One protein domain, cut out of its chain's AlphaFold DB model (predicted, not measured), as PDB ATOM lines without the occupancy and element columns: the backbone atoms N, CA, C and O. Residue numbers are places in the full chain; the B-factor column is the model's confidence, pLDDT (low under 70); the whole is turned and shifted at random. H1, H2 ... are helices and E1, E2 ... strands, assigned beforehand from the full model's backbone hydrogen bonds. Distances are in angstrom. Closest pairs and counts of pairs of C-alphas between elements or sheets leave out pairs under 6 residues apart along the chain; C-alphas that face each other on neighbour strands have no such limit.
ATOM      1  N   ILE A  12     183.168 277.418 152.344       46.22
ATOM      2  CA  ILE A  12     184.470 276.783 152.163       46.22
ATOM      3  C   ILE A  12     185.556 277.651 152.802       46.22
ATOM      4  O   ILE A  12     185.690 278.825 152.459       46.22
ATOM      5  N   LEU A  13     186.376 277.052 153.666       43.53
ATOM      6  CA  LEU A  13     187.640 277.631 154.128       43.53
ATOM      7  C   LEU A  13     188.800 276.958 153.387       43.53
ATOM      8  O   LEU A  13     188.879 275.730 153.346       43.53
ATOM      9  N   ASN A  14     189.682 277.765 152.798       39.88
ATOM     10  CA  ASN A  14     190.813 277.325 151.984       39.88
ATOM     11  C   ASN A  14     192.126 277.770 152.639       39.88
ATOM     12  O   ASN A  14     192.285 278.957 152.914       39.88
ATOM     13  N   PHE A  15     193.075 276.850 152.802       44.56
ATOM     14  CA  PHE A  15     194.423 277.139 153.297       44.56
ATOM     15  C   PHE A  15     195.445 276.664 152.270       44.56
ATOM     16  O   PHE A  15     195.409 275.494 151.888       44.56
ATOM     17  N   ALA A  16     196.319 277.562 151.814       34.62
ATOM     18  CA  ALA A  16     197.434 277.232 150.931       34.62
ATOM     19  C   ALA A  16     198.634 276.727 151.750       34.62
ATOM     20  O   ALA A  16     198.845 277.196 152.868       34.62
ATOM     21  N   ILE A  17     199.418 275.797 151.199       38.19
ATOM     22  CA  ILE A  17     200.616 275.253 151.852       38.19
ATOM     23  C   ILE A  17     201.808 275.307 150.891       38.19
ATOM     24  O   ILE A  17     201.716 274.845 149.756       38.19
ATOM     25  N   SER A  18     202.924 275.872 151.351       31.08
ATOM     26  CA  SER A  18     204.153 276.065 150.572       31.08
ATOM     27  C   SER A  18     205.194 274.972 150.849       31.08
ATOM     28  O   SER A  18     205.646 274.848 151.987       31.08
ATOM     29  N   GLY A  19     205.621 274.251 149.804       39.06
ATOM     30  CA  GLY A  19     206.651 273.197 149.864       39.06
ATOM     31  C   GLY A  19     206.089 271.828 150.263       39.06
ATOM     32  O   GLY A  19     205.463 271.710 151.315       39.06
ATOM     33  N   TYR A  20     206.259 270.804 149.414       34.75
ATOM     34  CA  TYR A  20     205.664 269.478 149.631       34.75
ATOM     35  C   TYR A  20     206.405 268.294 148.973       34.75
ATOM     36  O   TYR A  20     206.327 268.091 147.757       34.75
ATOM     37  N   SER A  21     206.924 267.391 149.805       33.53
ATOM     38  CA  SER A  21     206.979 265.941 149.589       33.53
ATOM     39  C   SER A  21     206.227 265.231 150.731       33.53
ATOM     40  O   SER A  21     206.143 265.753 151.837       33.53
ATOM     41  N   SER A  22     205.576 264.090 150.465       33.91
ATOM     42  CA  SER A  22     204.393 263.658 151.242       33.91
ATOM     43  C   SER A  22     204.513 262.310 151.969       33.91
ATOM     44  O   SER A  22     205.097 261.355 151.447       33.91
ATOM     45  N   LYS A  23     203.869 262.189 153.149       29.20
ATOM     46  CA  LYS A  23     203.534 260.889 153.777       29.20
ATOM     47  C   LYS A  23     202.491 260.928 154.905       29.20
ATOM     48  O   LYS A  23     202.551 261.756 155.805       29.20
ATOM     49  N   SER A  24     201.673 259.872 154.940       35.91
ATOM     50  CA  SER A  24     200.515 259.631 155.825       35.91
ATOM     51  C   SER A  24     199.269 260.490 155.491       35.91
ATOM     52  O   SER A  24     199.431 261.587 154.968       35.91
ATOM     53  N   PHE A  25     198.007 260.081 155.722       40.19
ATOM     54  CA  PHE A  25     197.448 258.779 156.157       40.19
ATOM     55  C   PHE A  25     198.162 257.562 155.541       40.19
ATOM     56  O   PHE A  25     198.579 257.619 154.385       40.19
ATOM     57  N   ILE A  26     198.386 256.488 156.314       41.56
ATOM     58  CA  ILE A  26     199.247 255.374 155.873       41.56
ATOM     59  C   ILE A  26     198.521 254.476 154.861       41.56
ATOM     60  O   ILE A  26     198.034 253.400 155.187       41.56
ATOM     61  N   GLU A  27     198.572 254.896 153.604       34.34
ATOM     62  CA  GLU A  27     198.716 254.008 152.456       34.34
ATOM     63  C   GLU A  27     199.825 254.601 151.564       34.34
ATOM     64  O   GLU A  27     199.861 255.806 151.310       34.34
ATOM     65  N   ARG A  28     200.824 253.799 151.169       32.75
ATOM     66  CA  ARG A  28     202.003 254.302 150.434       32.75
ATOM     67  C   ARG A  28     201.728 254.335 148.925       32.75
ATOM     68  O   ARG A  28     202.202 253.466 148.202       32.75
ATOM     69  N   GLY A  29     201.007 255.354 148.458       32.78
ATOM     70  CA  GLY A  29     200.781 255.638 147.034       32.78
ATOM     71  C   GLY A  29     201.290 257.024 146.623       32.78
ATOM     72  O   GLY A  29     201.279 257.955 147.426       32.78
ATOM     73  N   LYS A  30     201.747 257.176 145.372       38.84
ATOM     74  CA  LYS A  30     202.067 258.494 144.793       38.84
ATOM     75  C   LYS A  30     200.769 259.289 144.600       38.84
ATOM     76  O   LYS A  30     199.777 258.741 144.126       38.84
ATOM     77  N   TRP A  31     200.769 260.574 144.951       47.00
ATOM     78  CA  TRP A  31     199.577 261.423 144.862       47.00
ATOM     79  C   TRP A  31     199.313 261.879 143.421       47.00
ATOM     80  O   TRP A  31     199.836 262.901 142.985       47.00
ATOM     81  N   GLU A  32     198.458 261.150 142.706       45.41
ATOM     82  CA  GLU A  32     197.961 261.544 141.374       45.41
ATOM     83  C   GLU A  32     196.543 262.153 141.410       45.41
ATOM     84  O   GLU A  32     196.044 262.632 140.394       45.41
ATOM     85  N   LYS A  33     195.865 262.166 142.572       55.34
ATOM     86  CA  LYS A  33     194.474 262.642 142.696       55.34
ATOM     87  C   LYS A  33     194.185 263.288 144.054       55.34
ATOM     88  O   LYS A  33     194.694 262.846 145.080       55.34
ATOM     89  N   ALA A  34     193.334 264.316 144.063       66.88
ATOM     90  CA  ALA A  34     192.845 264.949 145.289       66.88
ATOM     91  C   ALA A  34     191.980 263.982 146.119       66.88
ATOM     92  O   ALA A  34     191.127 263.282 145.565       66.88
ATOM     93  N   MET A  35     192.144 263.992 147.446       82.12
ATOM     94  CA  MET A  35     191.336 263.182 148.365       82.12
ATOM     95  C   MET A  35     190.253 264.035 149.023       82.12
ATOM     96  O   MET A  35     190.551 265.095 149.571       82.12
ATOM     97  N   ARG A  36     189.001 263.561 149.002       89.62
ATOM     98  CA  ARG A  36     187.856 264.190 149.679       89.62
ATOM     99  C   ARG A  36     187.192 263.198 150.632       89.62
ATOM    100  O   ARG A  36     186.939 262.046 150.280       89.62
ATOM    101  N   TYR A  37     186.877 263.688 151.819       92.31
ATOM    102  CA  TYR A  37     186.125 263.010 152.860       92.31
ATOM    103  C   TYR A  37     184.826 263.777 153.084       92.31
ATOM    104  O   TYR A  37     184.857 264.986 153.297       92.31
ATOM    105  N   PHE A  38     183.692 263.090 153.012       94.88
ATOM    106  CA  PHE A  38     182.356 263.658 153.152       94.88
ATOM    107  C   PHE A  38     181.553 262.846 154.168       94.88
ATOM    108  O   PHE A  38     181.259 261.667 153.955       94.88
ATOM    109  N   GLN A  39     181.213 263.492 155.277       95.44
ATOM    110  CA  GLN A  39     180.339 262.980 156.319       95.44
ATOM    111  C   GLN A  39     178.896 263.333 155.949       95.44
ATOM    112  O   GLN A  39     178.510 264.503 156.009       95.44
ATOM    113  N   SER A  40     178.111 262.338 155.532       94.31
ATOM    114  CA  SER A  40     176.736 262.553 155.065       94.31
ATOM    115  C   SER A  40     175.707 262.556 156.192       94.31
ATOM    116  O   SER A  40     174.691 263.231 156.065       94.31
ATOM    117  N   ASP A  41     175.967 261.812 157.268       94.31
ATOM    118  CA  ASP A  41     175.185 261.811 158.507       94.31
ATOM    119  C   ASP A  41     176.062 261.455 159.721       94.31
ATOM    120  O   ASP A  41     177.281 261.365 159.583       94.31
ATOM    121  N   GLU A  42     175.497 261.232 160.909       93.88
ATOM    122  CA  GLU A  42     176.278 260.976 162.127       93.88
ATOM    123  C   GLU A  42     177.017 259.624 162.167       93.88
ATOM    124  O   GLU A  42     177.749 259.356 163.120       93.88
ATOM    125  N   ARG A  43     176.846 258.772 161.143       92.81
ATOM    126  CA  ARG A  43     177.414 257.411 161.073       92.81
ATOM    127  C   ARG A  43     178.130 257.106 159.759       92.81
ATOM    128  O   ARG A  43     178.788 256.070 159.681       92.81
ATOM    129  N   THR A  44     177.983 257.950 158.739       93.94
ATOM    130  CA  THR A  44     178.365 257.626 157.359       93.94
ATOM    131  C   THR A  44     179.405 258.594 156.799       93.94
ATOM    132  O   THR A  44     179.130 259.777 156.582       93.94
ATOM    133  N   LEU A  45     180.584 258.056 156.482       93.25
ATOM    134  CA  LEU A  45     181.722 258.737 155.871       93.25
ATOM    135  C   LEU A  45     181.999 258.130 154.488       93.25
ATOM    136  O   LEU A  45     182.231 256.928 154.367       93.25
ATOM    137  N   ASN A  46     181.973 258.943 153.426       92.62
ATOM    138  CA  ASN A  46     182.159 258.496 152.034       92.62
ATOM    139  C   ASN A  46     181.267 257.291 151.642       92.62
ATOM    140  O   ASN A  46     181.691 256.398 150.910       92.62
ATOM    141  N   GLY A  47     180.028 257.254 152.149       91.56
ATOM    142  CA  GLY A  47     179.062 256.179 151.880       91.56
ATOM    143  C   GLY A  47     179.305 254.867 152.642       91.56
ATOM    144  O   GLY A  47     178.650 253.872 152.343       91.56
ATOM    145  N   LYS A  48     180.226 254.844 153.614       92.19
ATOM    146  CA  LYS A  48     180.524 253.685 154.474       92.19
ATOM    147  C   LYS A  48     180.379 254.059 155.958       92.19
ATOM    148  O   LYS A  48     180.492 255.241 156.280       92.19
ATOM    149  N   PRO A  49     180.170 253.094 156.873       94.06
ATOM    150  CA  PRO A  49     180.204 253.362 158.310       94.06
ATOM    151  C   PRO A  49     181.530 254.013 158.729       94.06
ATOM    152  O   PRO A  49     182.601 253.485 158.432       94.06
ATOM    153  N   GLY A  50     181.465 255.164 159.398       89.88
ATOM    154  CA  GLY A  50     182.637 255.931 159.815       89.88
ATOM    155  C   GLY A  50     182.315 257.351 160.286       89.88
ATOM    156  O   GLY A  50     181.241 257.897 160.024       89.88
ATOM    157  N   MET A  51     183.278 257.959 160.980       91.69
ATOM    158  CA  MET A  51     183.200 259.327 161.497       91.69
ATOM    159  C   MET A  51     184.416 260.128 161.026       91.69
ATOM    160  O   MET A  51     185.551 259.658 161.108       91.69
ATOM    161  N   LEU A  52     184.174 261.339 160.529       88.38
ATOM    162  CA  LEU A  52     185.195 262.276 160.082       88.38
ATOM    163  C   LEU A  52     186.042 262.735 161.273       88.38
ATOM    164  O   LEU A  52     185.535 263.378 162.192       88.38
ATOM    165  N   GLY A  53     187.326 262.384 161.241       85.25
ATOM    166  CA  GLY A  53     188.319 262.819 162.219       85.25
ATOM    167  C   GLY A  53     189.126 264.024 161.738       85.25
ATOM    168  O   GLY A  53     188.610 264.943 161.105       85.25
ATOM    169  N   THR A  54     190.426 264.001 162.020       89.56
ATOM    170  CA  THR A  54     191.388 265.032 161.609       89.56
ATOM    171  C   THR A  54     191.960 264.739 160.222       89.56
ATOM    172  O   THR A  54     192.517 263.663 159.999       89.56
ATOM    173  N   LEU A  55     191.897 265.706 159.303       89.44
ATOM    174  CA  LEU A  55     192.637 265.644 158.041       89.44
ATOM    175  C   LEU A  55     194.065 266.130 158.287       89.44
ATOM    176  O   LEU A  55     194.262 267.247 158.754       89.44
ATOM    177  N   SER A  56     195.057 265.299 157.972       85.69
ATOM    178  CA  SER A  56     196.473 265.630 158.153       85.69
ATOM    179  C   SER A  56     197.265 265.410 156.882       85.69
ATOM    180  O   SER A  56     196.978 264.493 156.113       85.69
ATOM    181  N   VAL A  57     198.274 266.250 156.700       84.56
ATOM    182  CA  VAL A  57     199.194 266.257 155.568       84.56
ATOM    183  C   VAL A  57     200.611 266.521 156.096       84.56
ATOM    184  O   VAL A  57     200.798 267.272 157.054       84.56
ATOM    185  N   LEU A  58     201.612 265.855 155.521       80.38
ATOM    186  CA  LEU A  58     203.020 265.996 155.905       80.38
ATOM    187  C   LEU A  58     203.776 266.718 154.794       80.38
ATOM    188  O   LEU A  58     203.895 266.156 153.709       80.38
ATOM    189  N   ALA A  59     204.258 267.921 155.095       71.88
ATOM    190  CA  ALA A  59     205.086 268.766 154.244       71.88
ATOM    191  C   ALA A  59     206.577 268.564 154.554       71.88
ATOM    192  O   ALA A  59     206.938 267.997 155.587       71.88
ATOM    193  N   ASP A  60     207.448 269.142 153.723       72.69
ATOM    194  CA  ASP A  60     208.908 269.095 153.923       72.69
ATOM    195  C   ASP A  60     209.364 269.769 155.231       72.69
ATOM    196  O   ASP A  60     210.405 269.425 155.787       72.69
ATOM    197  N   HIS A  61     208.568 270.712 155.743       74.25
ATOM    198  CA  HIS A  61     208.855 271.484 156.956       74.25
ATOM    199  C   HIS A  61     208.068 271.030 158.198       74.25
ATOM    200  O   HIS A  61     208.192 271.652 159.250       74.25
ATOM    201  N   GLY A  62     207.263 269.965 158.106       81.00
ATOM    202  CA  GLY A  62     206.498 269.442 159.241       81.00
ATOM    203  C   GLY A  62     205.093 268.966 158.879       81.00
ATOM    204  O   GLY A  62     204.718 268.865 157.712       81.00
ATOM    205  N   ARG A  63     204.294 268.649 159.900       85.12
ATOM    206  CA  ARG A  63     202.912 268.185 159.727       85.12
ATOM    207  C   ARG A  63     201.940 269.340 159.890       85.12
ATOM    208  O   ARG A  63     202.067 270.112 160.829       85.12
ATOM    209  N   PHE A  64     200.944 269.406 159.017       86.94
ATOM    210  CA  PHE A  64     199.795 270.282 159.189       86.94
ATOM    211  C   PHE A  64     198.519 269.446 159.261       86.94
ATOM    212  O   PHE A  64     198.289 268.551 158.442       86.94
ATOM    213  N   SER A  65     197.686 269.744 160.247       87.25
ATOM    214  CA  SER A  65     196.462 269.018 160.550       87.25
ATOM    215  C   SER A  65     195.313 269.994 160.778       87.25
ATOM    216  O   SER A  65     195.460 271.005 161.464       87.25
ATOM    217  N   ALA A  66     194.147 269.677 160.224       90.81
ATOM    218  CA  ALA A  66     192.932 270.463 160.366       90.81
ATOM    219  C   ALA A  66     191.773 269.576 160.842       90.81
ATOM    220  O   ALA A  66     191.533 268.490 160.306       90.81
ATOM    221  N   THR A  67     191.040 270.060 161.844       90.94
ATOM    222  CA  THR A  67     189.934 269.329 162.478       90.94
ATOM    223  C   THR A  67     188.707 270.222 162.585       90.94
ATOM    224  O   THR A  67     188.804 271.369 163.020       90.94
ATOM    225  N   ILE A  68     187.542 269.683 162.229       93.69
ATOM    226  CA  ILE A  68     186.238 270.264 162.554       93.69
ATOM    227  C   ILE A  68     185.754 269.511 163.793       93.69
ATOM    228  O   ILE A  68     185.621 268.287 163.752       93.69
ATOM    229  N   ARG A  69     185.539 270.216 164.904       93.69
ATOM    230  CA  ARG A  69     185.081 269.603 166.152       93.69
ATOM    231  C   ARG A  69     183.670 269.043 165.991       93.69
ATOM    232  O   ARG A  69     182.803 269.696 165.413       93.69
ATOM    233  N   ASP A  70     183.448 267.851 166.536       94.12
ATOM    234  CA  ASP A  70     182.161 267.155 166.552       94.12
ATOM    235  C   ASP A  70     181.559 266.977 165.137       94.12
ATOM    236  O   ASP A  70     180.343 266.898 164.974       94.12
ATOM    237  N   ALA A  71     182.399 266.897 164.092       93.44
ATOM    238  CA  ALA A  71     181.979 266.949 162.686       93.44
ATOM    239  C   ALA A  71     180.928 265.898 162.291       93.44
ATOM    240  O   ALA A  71     180.045 266.183 161.482       93.44
ATOM    241  N   ALA A  72     181.005 264.700 162.879       93.38
ATOM    242  CA  ALA A  72     179.994 263.660 162.721       93.38
ATOM    243  C   ALA A  72     178.651 264.056 163.348       93.38
ATOM    244  O   ALA A  72     177.619 263.905 162.710       93.38
ATOM    245  N   TYR A  73     178.642 264.636 164.548       95.69
ATOM    246  CA  TYR A  73     177.416 265.113 165.194       95.69
ATOM    247  C   TYR A  73     176.881 266.411 164.573       95.69
ATOM    248  O   TYR A  73     175.688 266.678 164.660       95.69
ATOM    249  N   ARG A  74     177.720 267.184 163.873       95.50
ATOM    250  CA  ARG A  74     177.369 268.435 163.175       95.50
ATOM    251  C   ARG A  74     177.242 268.278 161.652       95.50
ATOM    252  O   ARG A  74     177.483 269.228 160.905       95.50
ATOM    253  N   TRP A  75     176.875 267.088 161.182       95.50
ATOM    254  CA  TRP A  75     176.750 266.752 159.758       95.50
ATOM    255  C   TRP A  75     175.742 267.653 158.989       95.50
ATOM    256  O   TRP A  75     174.841 268.237 159.600       95.50
ATOM    257  N   PRO A  76     175.856 267.771 157.650       96.00
ATOM    258  CA  PRO A  76     176.931 267.241 156.815       96.00
ATOM    259  C   PRO A  76     178.207 268.083 156.931       96.00
ATOM    260  O   PRO A  76     178.156 269.292 157.156       96.00
ATOM    261  N   LYS A  77     179.360 267.436 156.756       96.06
ATOM    262  CA  LYS A  77     180.687 268.072 156.797       96.06
ATOM    263  C   LYS A  77     181.609 267.448 155.763       96.06
ATOM    264  O   LYS A  77     181.447 266.280 155.415       96.06
ATOM    265  N   GLY A  78     182.588 268.205 155.283       94.06
ATOM    266  CA  GLY A  78     183.598 267.680 154.373       94.06
ATOM    267  C   GLY A  78     184.991 268.244 154.618       94.06
ATOM    268  O   GLY A  78     185.163 269.331 155.169       94.06
ATOM    269  N   MET A  79     185.994 267.483 154.198       92.62
ATOM    270  CA  MET A  79     187.399 267.877 154.192       92.62
ATOM    271  C   MET A  79     188.049 267.373 152.907       92.62
ATOM    272  O   MET A  79     187.833 266.226 152.513       92.62
ATOM    273  N   LYS A  80     188.867 268.200 152.258       90.62
ATOM    274  CA  LYS A  80     189.578 267.828 151.030       90.62
ATOM    275  C   LYS A  80     191.042 268.256 151.105       90.62
ATOM    276  O   LYS A  80     191.330 269.396 151.469       90.62
ATOM    277  N   ALA A  81     191.938 267.342 150.737       85.19
ATOM    278  CA  ALA A  81     193.363 267.591 150.553       85.19
ATOM    279  C   ALA A  81     193.712 267.579 149.060       85.19
ATOM    280  O   ALA A  81     193.342 266.665 148.315       85.19
ATOM    281  N   GLU A  82     194.442 268.604 148.642       82.25
ATOM    282  CA  GLU A  82     195.000 268.800 147.305       82.25
ATOM    283  C   GLU A  82     196.480 269.183 147.462       82.25
ATOM    284  O   GLU A  82     196.895 269.584 148.549       82.25
ATOM    285  N   LYS A  83     197.275 269.080 146.389       73.56
ATOM    286  CA  LYS A  83     198.750 269.190 146.418       73.56
ATOM    287  C   LYS A  83     199.298 270.358 147.259       73.56
ATOM    288  O   LYS A  83     200.289 270.193 147.954       73.56
ATOM    289  N   GLU A  84     198.655 271.520 147.176       78.12
ATOM    290  CA  GLU A  84     199.090 272.775 147.811       78.12
ATOM    291  C   GLU A  84     197.989 273.364 148.714       78.12
ATOM    292  O   GLU A  84     198.012 274.552 149.031       78.12
ATOM    293  N   LYS A  85     196.967 272.571 149.084       82.19
ATOM    294  CA  LYS A  85     195.737 273.114 149.675       82.19
ATOM    295  C   LYS A  85     194.970 272.133 150.566       82.19
ATOM    296  O   LYS A  85     194.620 271.036 150.135       82.19
ATOM    297  N   ILE A  86     194.564 272.598 151.749       85.19
ATOM    298  CA  ILE A  86     193.469 271.989 152.522       85.19
ATOM    299  C   ILE A  86     192.199 272.828 152.395       85.19
ATOM    300  O   ILE A  86     192.224 274.060 152.393       85.19
ATOM    301  N   THR A  87     191.075 272.126 152.285       90.44
ATOM    302  CA  THR A  87     189.732 272.686 152.170       90.44
ATOM    303  C   THR A  87     188.850 272.115 153.281       90.44
ATOM    304  O   THR A  87     188.717 270.893 153.379       90.44
ATOM    305  N   LEU A  88     188.231 272.977 154.091       93.44
ATOM    306  CA  LEU A  88     187.204 272.597 155.068       93.44
ATOM    307  C   LEU A  88     185.826 273.017 154.543       93.44
ATOM    308  O   LEU A  88     185.592 274.192 154.256       93.44
ATOM    309  N   GLU A  89     184.919 272.054 154.416       94.56
ATOM    310  CA  GLU A  89     183.571 272.232 153.877       94.56
ATOM    311  C   GLU A  89     182.564 272.201 155.042       94.56
ATOM    312  O   GLU A  89     182.181 271.131 155.527       94.56
ATOM    313  N   LEU A  90     182.151 273.378 155.530       94.62
ATOM    314  CA  LEU A  90     181.259 273.495 156.701       94.62
ATOM    315  C   LEU A  90     179.792 273.202 156.358       94.62
ATOM    316  O   LEU A  90     179.044 272.692 157.193       94.62
ATOM    317  N   LEU A  91     179.415 273.535 155.122       94.31
ATOM    318  CA  LEU A  91     178.184 273.144 154.442       94.31
ATOM    319  C   LEU A  91     178.586 272.678 153.033       94.31
ATOM    320  O   LEU A  91     178.581 273.496 152.112       94.31
ATOM    321  N   PRO A  92     179.037 271.419 152.874       94.06
ATOM    322  CA  PRO A  92     179.522 270.879 151.600       94.06
ATOM    323  C   PRO A  92     178.438 270.887 150.518       94.06
ATOM    324  O   PRO A  92     177.253 270.815 150.832       94.06
ATOM    325  N   GLU A  93     178.821 270.909 149.241       92.00
ATOM    326  CA  GLU A  93     177.859 270.705 148.149       92.00
ATOM    327  C   GLU A  93     177.116 269.368 148.332       92.00
ATOM    328  O   GLU A  93     177.728 268.338 148.642       92.00
ATOM    329  N   GLN A  94     175.786 269.398 148.198       92.19
ATOM    330  CA  GLN A  94     174.950 268.221 148.417       92.19
ATOM    331  C   GLN A  94     175.096 267.243 147.238       92.19
ATOM    332  O   GLN A  94     175.002 267.674 146.091       92.19
ATOM    333  N   PRO A  95     175.259 265.925 147.480       90.81
ATOM    334  CA  PRO A  95     175.493 264.942 146.415       90.81
ATOM    335  C   PRO A  95     174.415 264.866 145.322       90.81
ATOM    336  O   PRO A  95     174.697 264.397 144.223       90.81
ATOM    337  N   SER A  96     173.173 265.257 145.622       94.25
ATOM    338  CA  SER A  96     172.067 265.298 144.660       94.25
ATOM    339  C   SER A  96     170.901 266.139 145.191       94.25
ATOM    340  O   SER A  96     170.851 266.478 146.375       94.25
ATOM    341  N   LYS A  97     169.901 266.400 144.337       94.00
ATOM    342  CA  LYS A  97     168.623 267.016 144.744       94.00
ATOM    343  C   LYS A  97     167.799 266.166 145.723       94.00
ATOM    344  O   LYS A  97     166.893 266.689 146.370       94.00
ATOM    345  N   GLU A  98     168.122 264.879 145.843       94.00
ATOM    346  CA  GLU A  98     167.448 263.921 146.726       94.00
ATOM    347  C   GLU A  98     168.107 263.826 148.111       94.00
ATOM    348  O   GLU A  98     167.596 263.137 148.998       94.00
ATOM    349  N   PHE A  99     169.234 264.517 148.324       92.44
ATOM    350  CA  PHE A  99     169.936 264.510 149.603       92.44
ATOM    351  C   PHE A  99     169.019 264.973 150.747       92.44
ATOM    352  O   PHE A  99     168.262 265.933 150.628       92.44
ATOM    353  N   GLY A 100     169.043 264.233 151.856       90.31
ATOM    354  CA  GLY A 100     168.182 264.470 153.015       90.31
ATOM    355  C   GLY A 100     166.725 263.988 152.892       90.31
ATOM    356  O   GLY A 100     166.062 263.834 153.917       90.31
ATOM    357  N   LYS A 101     166.198 263.660 151.699       89.56
ATOM    358  CA  LYS A 101     164.773 263.272 151.561       89.56
ATOM    359  C   LYS A 101     164.398 261.978 152.292       89.56
ATOM    360  O   LYS A 101     163.250 261.856 152.723       89.56
ATOM    361  N   ASN A 102     165.350 261.067 152.492       89.19
ATOM    362  CA  ASN A 102     165.156 259.787 153.195       89.19
ATOM    363  C   ASN A 102     165.358 259.869 154.721       89.19
ATOM    364  O   ASN A 102     165.250 258.858 155.408       89.19
ATOM    365  N   LEU A 103     165.658 261.051 155.269       90.81
ATOM    366  CA  LEU A 103     165.790 261.241 156.714       90.81
ATOM    367  C   LEU A 103     164.433 261.115 157.442       90.81
ATOM    368  O   LEU A 103     163.378 261.295 156.825       90.81
ATOM    369  N   PRO A 104     164.430 260.903 158.769       88.62
ATOM    370  CA  PRO A 104     163.296 261.247 159.626       88.62
ATOM    371  C   PRO A 104     162.780 262.670 159.359       88.62
ATOM    372  O   PRO A 104     163.560 263.586 159.101       88.62
ATOM    373  N   HIS A 105     161.459 262.867 159.415       85.69
ATOM    374  CA  HIS A 105     160.803 264.109 158.974       85.69
ATOM    375  C   HIS A 105     161.317 265.377 159.680       85.69
ATOM    376  O   HIS A 105     161.455 266.417 159.040       85.69
ATOM    377  N   TYR A 106     161.680 265.264 160.956       88.00
ATOM    378  CA  TYR A 106     162.217 266.342 161.787       88.00
ATOM    379  C   TYR A 106     163.663 266.755 161.465       88.00
ATOM    380  O   TYR A 106     164.067 267.856 161.827       88.00
ATOM    381  N   LEU A 107     164.416 265.927 160.729       92.06
ATOM    382  CA  LEU A 107     165.768 266.241 160.243       92.06
ATOM    383  C   LEU A 107     165.771 266.824 158.819       92.06
ATOM    384  O   LEU A 107     166.812 267.268 158.345       92.06
ATOM    385  N   LYS A 108     164.628 266.834 158.112       90.19
ATOM    386  CA  LYS A 108     164.555 267.279 156.705       90.19
ATOM    387  C   LYS A 108     164.635 268.792 156.523       90.19
ATOM    388  O   LYS A 108     164.966 269.236 155.429       90.19
ATOM    389  N   PHE A 109     164.319 269.584 157.554       88.81
ATOM    390  CA  PHE A 109     164.236 271.050 157.469       88.81
ATOM    391  C   PHE A 109     165.371 271.723 156.677       88.81
ATOM    392  O   PHE A 109     165.049 272.534 155.798       88.81
ATOM    393  N   PRO A 110     166.657 271.407 156.919       91.31
ATOM    394  CA  PRO A 110     167.747 272.189 156.352       91.31
ATOM    395  C   PRO A 110     168.064 271.839 154.891       91.31
ATOM    396  O   PRO A 110     168.851 272.544 154.268       91.31
ATOM    397  N   PHE A 111     167.471 270.779 154.329       91.81
ATOM    398  CA  PHE A 111     167.816 270.243 153.008       91.81
ATOM    399  C   PHE A 111     166.697 270.502 151.991       91.81
ATOM    400  O   PHE A 111     165.548 270.116 152.204       91.81
ATOM    401  N   VAL A 112     167.021 271.157 150.871       90.12
ATOM    402  CA  VAL A 112     166.063 271.462 149.800       90.12
ATOM    403  C   VAL A 112     166.733 271.428 148.423       90.12
ATOM    404  O   VAL A 112     167.482 272.324 148.053       90.12
ATOM    405  N   GLU A 113     166.451 270.380 147.646       89.81
ATOM    406  CA  GLU A 113     166.814 270.262 146.221       89.81
ATOM    407  C   GLU A 113     168.298 270.531 145.891       89.81
ATOM    408  O   GLU A 113     168.627 271.189 144.903       89.81
ATOM    409  N   GLY A 114     169.212 270.014 146.716       89.75
ATOM    410  CA  GLY A 114     170.657 270.206 146.547       89.75
ATOM    411  C   GLY A 114     171.194 271.486 147.201       89.75
ATOM    412  O   GLY A 114     172.397 271.745 147.159       89.75
ATOM    413  N   LYS A 115     170.323 272.287 147.827       91.31
ATOM    414  CA  LYS A 115     170.651 273.515 148.561       91.31
ATOM    415  C   LYS A 115     170.330 273.382 150.045       91.31
ATOM    416  O   LYS A 115     169.546 272.530 150.472       91.31
ATOM    417  N   TYR A 116     170.927 274.267 150.835       91.81
ATOM    418  CA  TYR A 116     170.611 274.420 152.250       91.81
ATOM    419  C   TYR A 116     169.537 275.488 152.459       91.81
ATOM    420  O   TYR A 116     169.506 276.491 151.747       91.81
ATOM    421  N   ARG A 117     168.679 275.275 153.456       89.19
ATOM    422  CA  ARG A 117     167.682 276.234 153.939       89.19
ATOM    423  C   ARG A 117     167.975 276.613 155.386       89.19
ATOM    424  O   ARG A 117     168.417 275.785 156.174       89.19
ATOM    425  N   SER A 118     167.653 277.852 155.721       89.38
ATOM    426  CA  SER A 118     167.742 278.459 157.051       89.38
ATOM    427  C   SER A 118     166.721 279.593 157.128       89.38
ATOM    428  O   SER A 118     166.436 280.208 156.097       89.38
ATOM    429  N   LYS A 119     166.186 279.901 158.313       89.31
ATOM    430  CA  LYS A 119     165.339 281.088 158.505       89.31
ATOM    431  C   LYS A 119     166.222 282.324 158.699       89.31
ATOM    432  O   LYS A 119     167.318 282.221 159.247       89.31
ATOM    433  N   TRP A 120     165.757 283.484 158.233       90.38
ATOM    434  CA  TRP A 120     166.443 284.761 158.453       90.38
ATOM    435  C   TRP A 120     166.575 285.005 159.955       90.38
ATOM    436  O   TRP A 120     165.561 285.126 160.627       90.38
ATOM    437  N   GLY A 121     167.808 285.056 160.455       91.62
ATOM    438  CA  GLY A 121     168.106 285.294 161.865       91.62
ATOM    439  C   GLY A 121     168.685 284.082 162.584       91.62
ATOM    440  O   GLY A 121     169.295 284.280 163.623       91.62
ATOM    441  N   MET A 122     168.589 282.873 162.016       92.44
ATOM    442  CA  MET A 122     169.313 281.700 162.523       92.44
ATOM    443  C   MET A 122     170.811 281.798 162.213       92.44
ATOM    444  O   MET A 122     171.205 282.184 161.107       92.44
ATOM    445  N   ALA A 123     171.638 281.340 163.144       93.94
ATOM    446  CA  ALA A 123     173.068 281.123 162.987       93.94
ATOM    447  C   ALA A 123     173.438 279.640 163.186       93.94
ATOM    448  O   ALA A 123     172.601 278.775 163.429       93.94
ATOM    449  N   PHE A 124     174.722 279.336 163.006       94.00
ATOM    450  CA  PHE A 124     175.363 278.122 163.512       94.00
ATOM    451  C   PHE A 124     176.867 278.379 163.621       94.00
ATOM    452  O   PHE A 124     177.477 278.941 162.702       94.00
ATOM    453  N   THR A 125     177.468 277.936 164.719       94.75
ATOM    454  CA  THR A 125     178.896 278.082 164.995       94.75
ATOM    455  C   THR A 125     179.625 276.753 164.776       94.75
ATOM    456  O   THR A 125     179.159 275.685 165.170       94.75
ATOM    457  N   GLU A 126     180.802 276.798 164.146       93.06
ATOM    458  CA  GLU A 126     181.676 275.634 163.945       93.06
ATOM    459  C   GLU A 126     183.018 275.875 164.644       93.06
ATOM    460  O   GLU A 126     183.667 276.897 164.422       93.06
ATOM    461  N   LYS A 127     183.443 274.931 165.493       92.94
ATOM    462  CA  LYS A 127     184.704 275.016 166.247       92.94
ATOM    463  C   LYS A 127     185.794 274.270 165.463       92.94
ATOM    464  O   LYS A 127     185.654 273.079 165.188       92.94
ATOM    465  N   LEU A 128     186.855 274.972 165.068       93.00
ATOM    466  CA  LEU A 128     187.932 274.455 164.211       93.00
ATOM    467  C   LEU A 128     189.258 274.404 164.978       93.00
ATOM    468  O   LEU A 128     189.549 275.317 165.747       93.00
ATOM    469  N   ARG A 129     190.081 273.378 164.728       91.12
ATOM    470  CA  ARG A 129     191.484 273.326 165.171       91.12
ATOM    471  C   ARG A 129     192.412 273.247 163.968       91.12
ATOM    472  O   ARG A 129     192.186 272.439 163.064       91.12
ATOM    473  N   PHE A 130     193.486 274.023 164.032       91.56
ATOM    474  CA  PHE A 130     194.664 273.913 163.182       91.56
ATOM    475  C   PHE A 130     195.840 273.497 164.063       91.56
ATOM    476  O   PHE A 130     196.017 274.048 165.148       91.56
ATOM    477  N   ASP A 131     196.598 272.498 163.630       89.50
ATOM    478  CA  ASP A 131     197.719 271.933 164.375       89.50
ATOM    479  C   ASP A 131     198.924 271.769 163.440       89.50
ATOM    480  O   ASP A 131     198.765 271.402 162.274       89.50
ATOM    481  N   PHE A 132     200.112 272.101 163.943       89.94
ATOM    482  CA  PHE A 132     201.339 272.269 163.160       89.94
ATOM    483  C   PHE A 132     202.461 271.303 163.583       89.94
ATOM    484  O   PHE A 132     203.630 271.542 163.277       89.94
ATOM    485  N   GLY A 133     202.142 270.216 164.298       84.25
ATOM    486  CA  GLY A 133     203.157 269.214 164.642       84.25
ATOM    487  C   GLY A 133     202.679 267.956 165.368       84.25
ATOM    488  O   GLY A 133     203.388 266.950 165.332       84.25
ATOM    489  N   SER A 134     201.501 267.971 165.992       83.75
ATOM    490  CA  SER A 134     200.979 266.825 166.743       83.75
ATOM    491  C   SER A 134     200.633 265.645 165.833       83.75
ATOM    492  O   SER A 134     200.282 265.798 164.660       83.75
ATOM    493  N   GLU A 135     200.647 264.434 166.393       85.88
ATOM    494  CA  GLU A 135     200.078 263.276 165.704       85.88
ATOM    495  C   GLU A 135     198.561 263.473 165.464       85.88
ATOM    496  O   GLU A 135     197.860 263.957 166.358       85.88
ATOM    497  N   PRO A 136     198.004 263.046 164.309       81.88
ATOM    498  CA  PRO A 136     196.600 263.251 163.946       81.88
ATOM    499  C   PRO A 136     195.623 262.723 164.996       81.88
ATOM    500  O   PRO A 136     194.580 263.323 165.225       81.88
ATOM    501  N   ALA A 137     195.966 261.612 165.653       82.94
ATOM    502  CA  ALA A 137     195.163 261.036 166.727       82.94
ATOM    503  C   ALA A 137     195.112 261.937 167.975       82.94
ATOM    504  O   ALA A 137     194.054 262.052 168.591       82.94
ATOM    505  N   VAL A 138     196.221 262.611 168.310       85.88
ATOM    506  CA  VAL A 138     196.313 263.564 169.429       85.88
ATOM    507  C   VAL A 138     195.513 264.823 169.104       85.88
ATOM    508  O   VAL A 138     194.604 265.173 169.853       85.88
ATOM    509  N   ALA A 139     195.744 265.426 167.932       86.19
ATOM    510  CA  ALA A 139     194.971 266.578 167.461       86.19
ATOM    511  C   ALA A 139     193.457 266.276 167.416       86.19
ATOM    512  O   ALA A 139     192.641 267.102 167.837       86.19
ATOM    513  N   ASN A 140     193.070 265.068 166.990       86.62
ATOM    514  CA  ASN A 140     191.676 264.626 166.978       86.62
ATOM    515  C   ASN A 140     191.085 264.472 168.387       86.62
ATOM    516  O   ASN A 140     189.954 264.901 168.627       86.62
ATOM    517  N   ALA A 141     191.826 263.843 169.302       86.38
ATOM    518  CA  ALA A 141     191.388 263.608 170.674       86.38
ATOM    519  C   ALA A 141     191.216 264.928 171.432       86.38
ATOM    520  O   ALA A 141     190.153 265.171 171.997       86.38
ATOM    521  N   GLU A 142     192.205 265.818 171.370       88.06
ATOM    522  CA  GLU A 142     192.152 267.123 172.032       88.06
ATOM    523  C   GLU A 142     191.070 268.047 171.448       88.06
ATOM    524  O   GLU A 142     190.496 268.853 172.178       88.06
ATOM    525  N   THR A 143     190.751 267.928 170.152       88.62
ATOM    526  CA  THR A 143     189.676 268.724 169.528       88.62
ATOM    527  C   THR A 143     188.283 268.268 169.959       88.62
ATOM    528  O   THR A 143     187.440 269.103 170.284       88.62
ATOM    529  N   ASN A 144     188.015 266.958 169.925       88.38
ATOM    530  CA  ASN A 144     186.668 266.412 170.144       88.38
ATOM    531  C   ASN A 144     186.389 266.087 171.621       88.38
ATOM    532  O   ASN A 144     185.250 266.140 172.075       88.38
ATOM    533  N   LEU A 145     187.430 265.797 172.405       89.00
ATOM    534  CA  LEU A 145     187.354 265.555 173.844       89.00
ATOM    535  C   LEU A 145     188.310 266.488 174.605       89.00
ATOM    536  O   LEU A 145     189.161 266.002 175.355       89.00
ATOM    537  N   PRO A 146     188.158 267.823 174.482       87.38
ATOM    538  CA  PRO A 146     188.984 268.760 175.229       87.38
ATOM    539  C   PRO A 146     188.864 268.509 176.734       87.38
ATOM    540  O   PRO A 146     187.841 268.009 177.237       87.38
TER     541      PRO A 146
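AT A GLANCE: This is residues 12 to 146 of the 783 residues of an uncharacterized protein of Lentisphaeria bacterium (UniProt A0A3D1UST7). With little regular structure, this is a small sandwich: sheet E1-E6-E5-E2 faces sheet E3-E4-E7, H1 covers the second sheet's other face, and loop 92 to 127 reaches far to one end. The printed part has 135 residues, with seven strands, then one helix; both sheets are antiparallel. It is mostly strand, compact, radius of gyration of the C-alphas 15.9 A, spanning 47 by 34 by 28 A.

IN THESE COORDINATES: Find C-alpha 12 at (184.470, 276.783, 152.163); E1 runs to 16. Next come E2, 35 to 39; E3, 55 to 59; E4, 62 to 68, 20.5 A long; E5, 77 to 82; E6, 85 to 91, 18.2 A; E7, 128 to 131; H1, 136 to 144, ending at (186.668, 266.412, 170.144).

HOW THE PARTS SIT: Look for N and O within hydrogen-bond range: N 13 and O 88, 3.0 A, across E1 and E6; N 80 and O 87, 2.9 A, in hairpin E5-E6; N 37 and O 79, 2.8 A, across E2 and E5; N 57 and O 64, 2.9 A, in hairpin E3-E4; N 67 and O 129, 2.9 A, across E4 and E7. The closest C-alphas of E3 and E5, Leu 55 and Met 79, are 6.9 A apart. H1, with every O i to N i+4 pair within range, is on sheet E3-E4-E7 at a height of 8.7 A.

THE WHOLE: The printed part has no cut. Links E1 to E2, E2 to E3 and E6 to E7 are long. Residues 12 to 34 have pLDDT under 70.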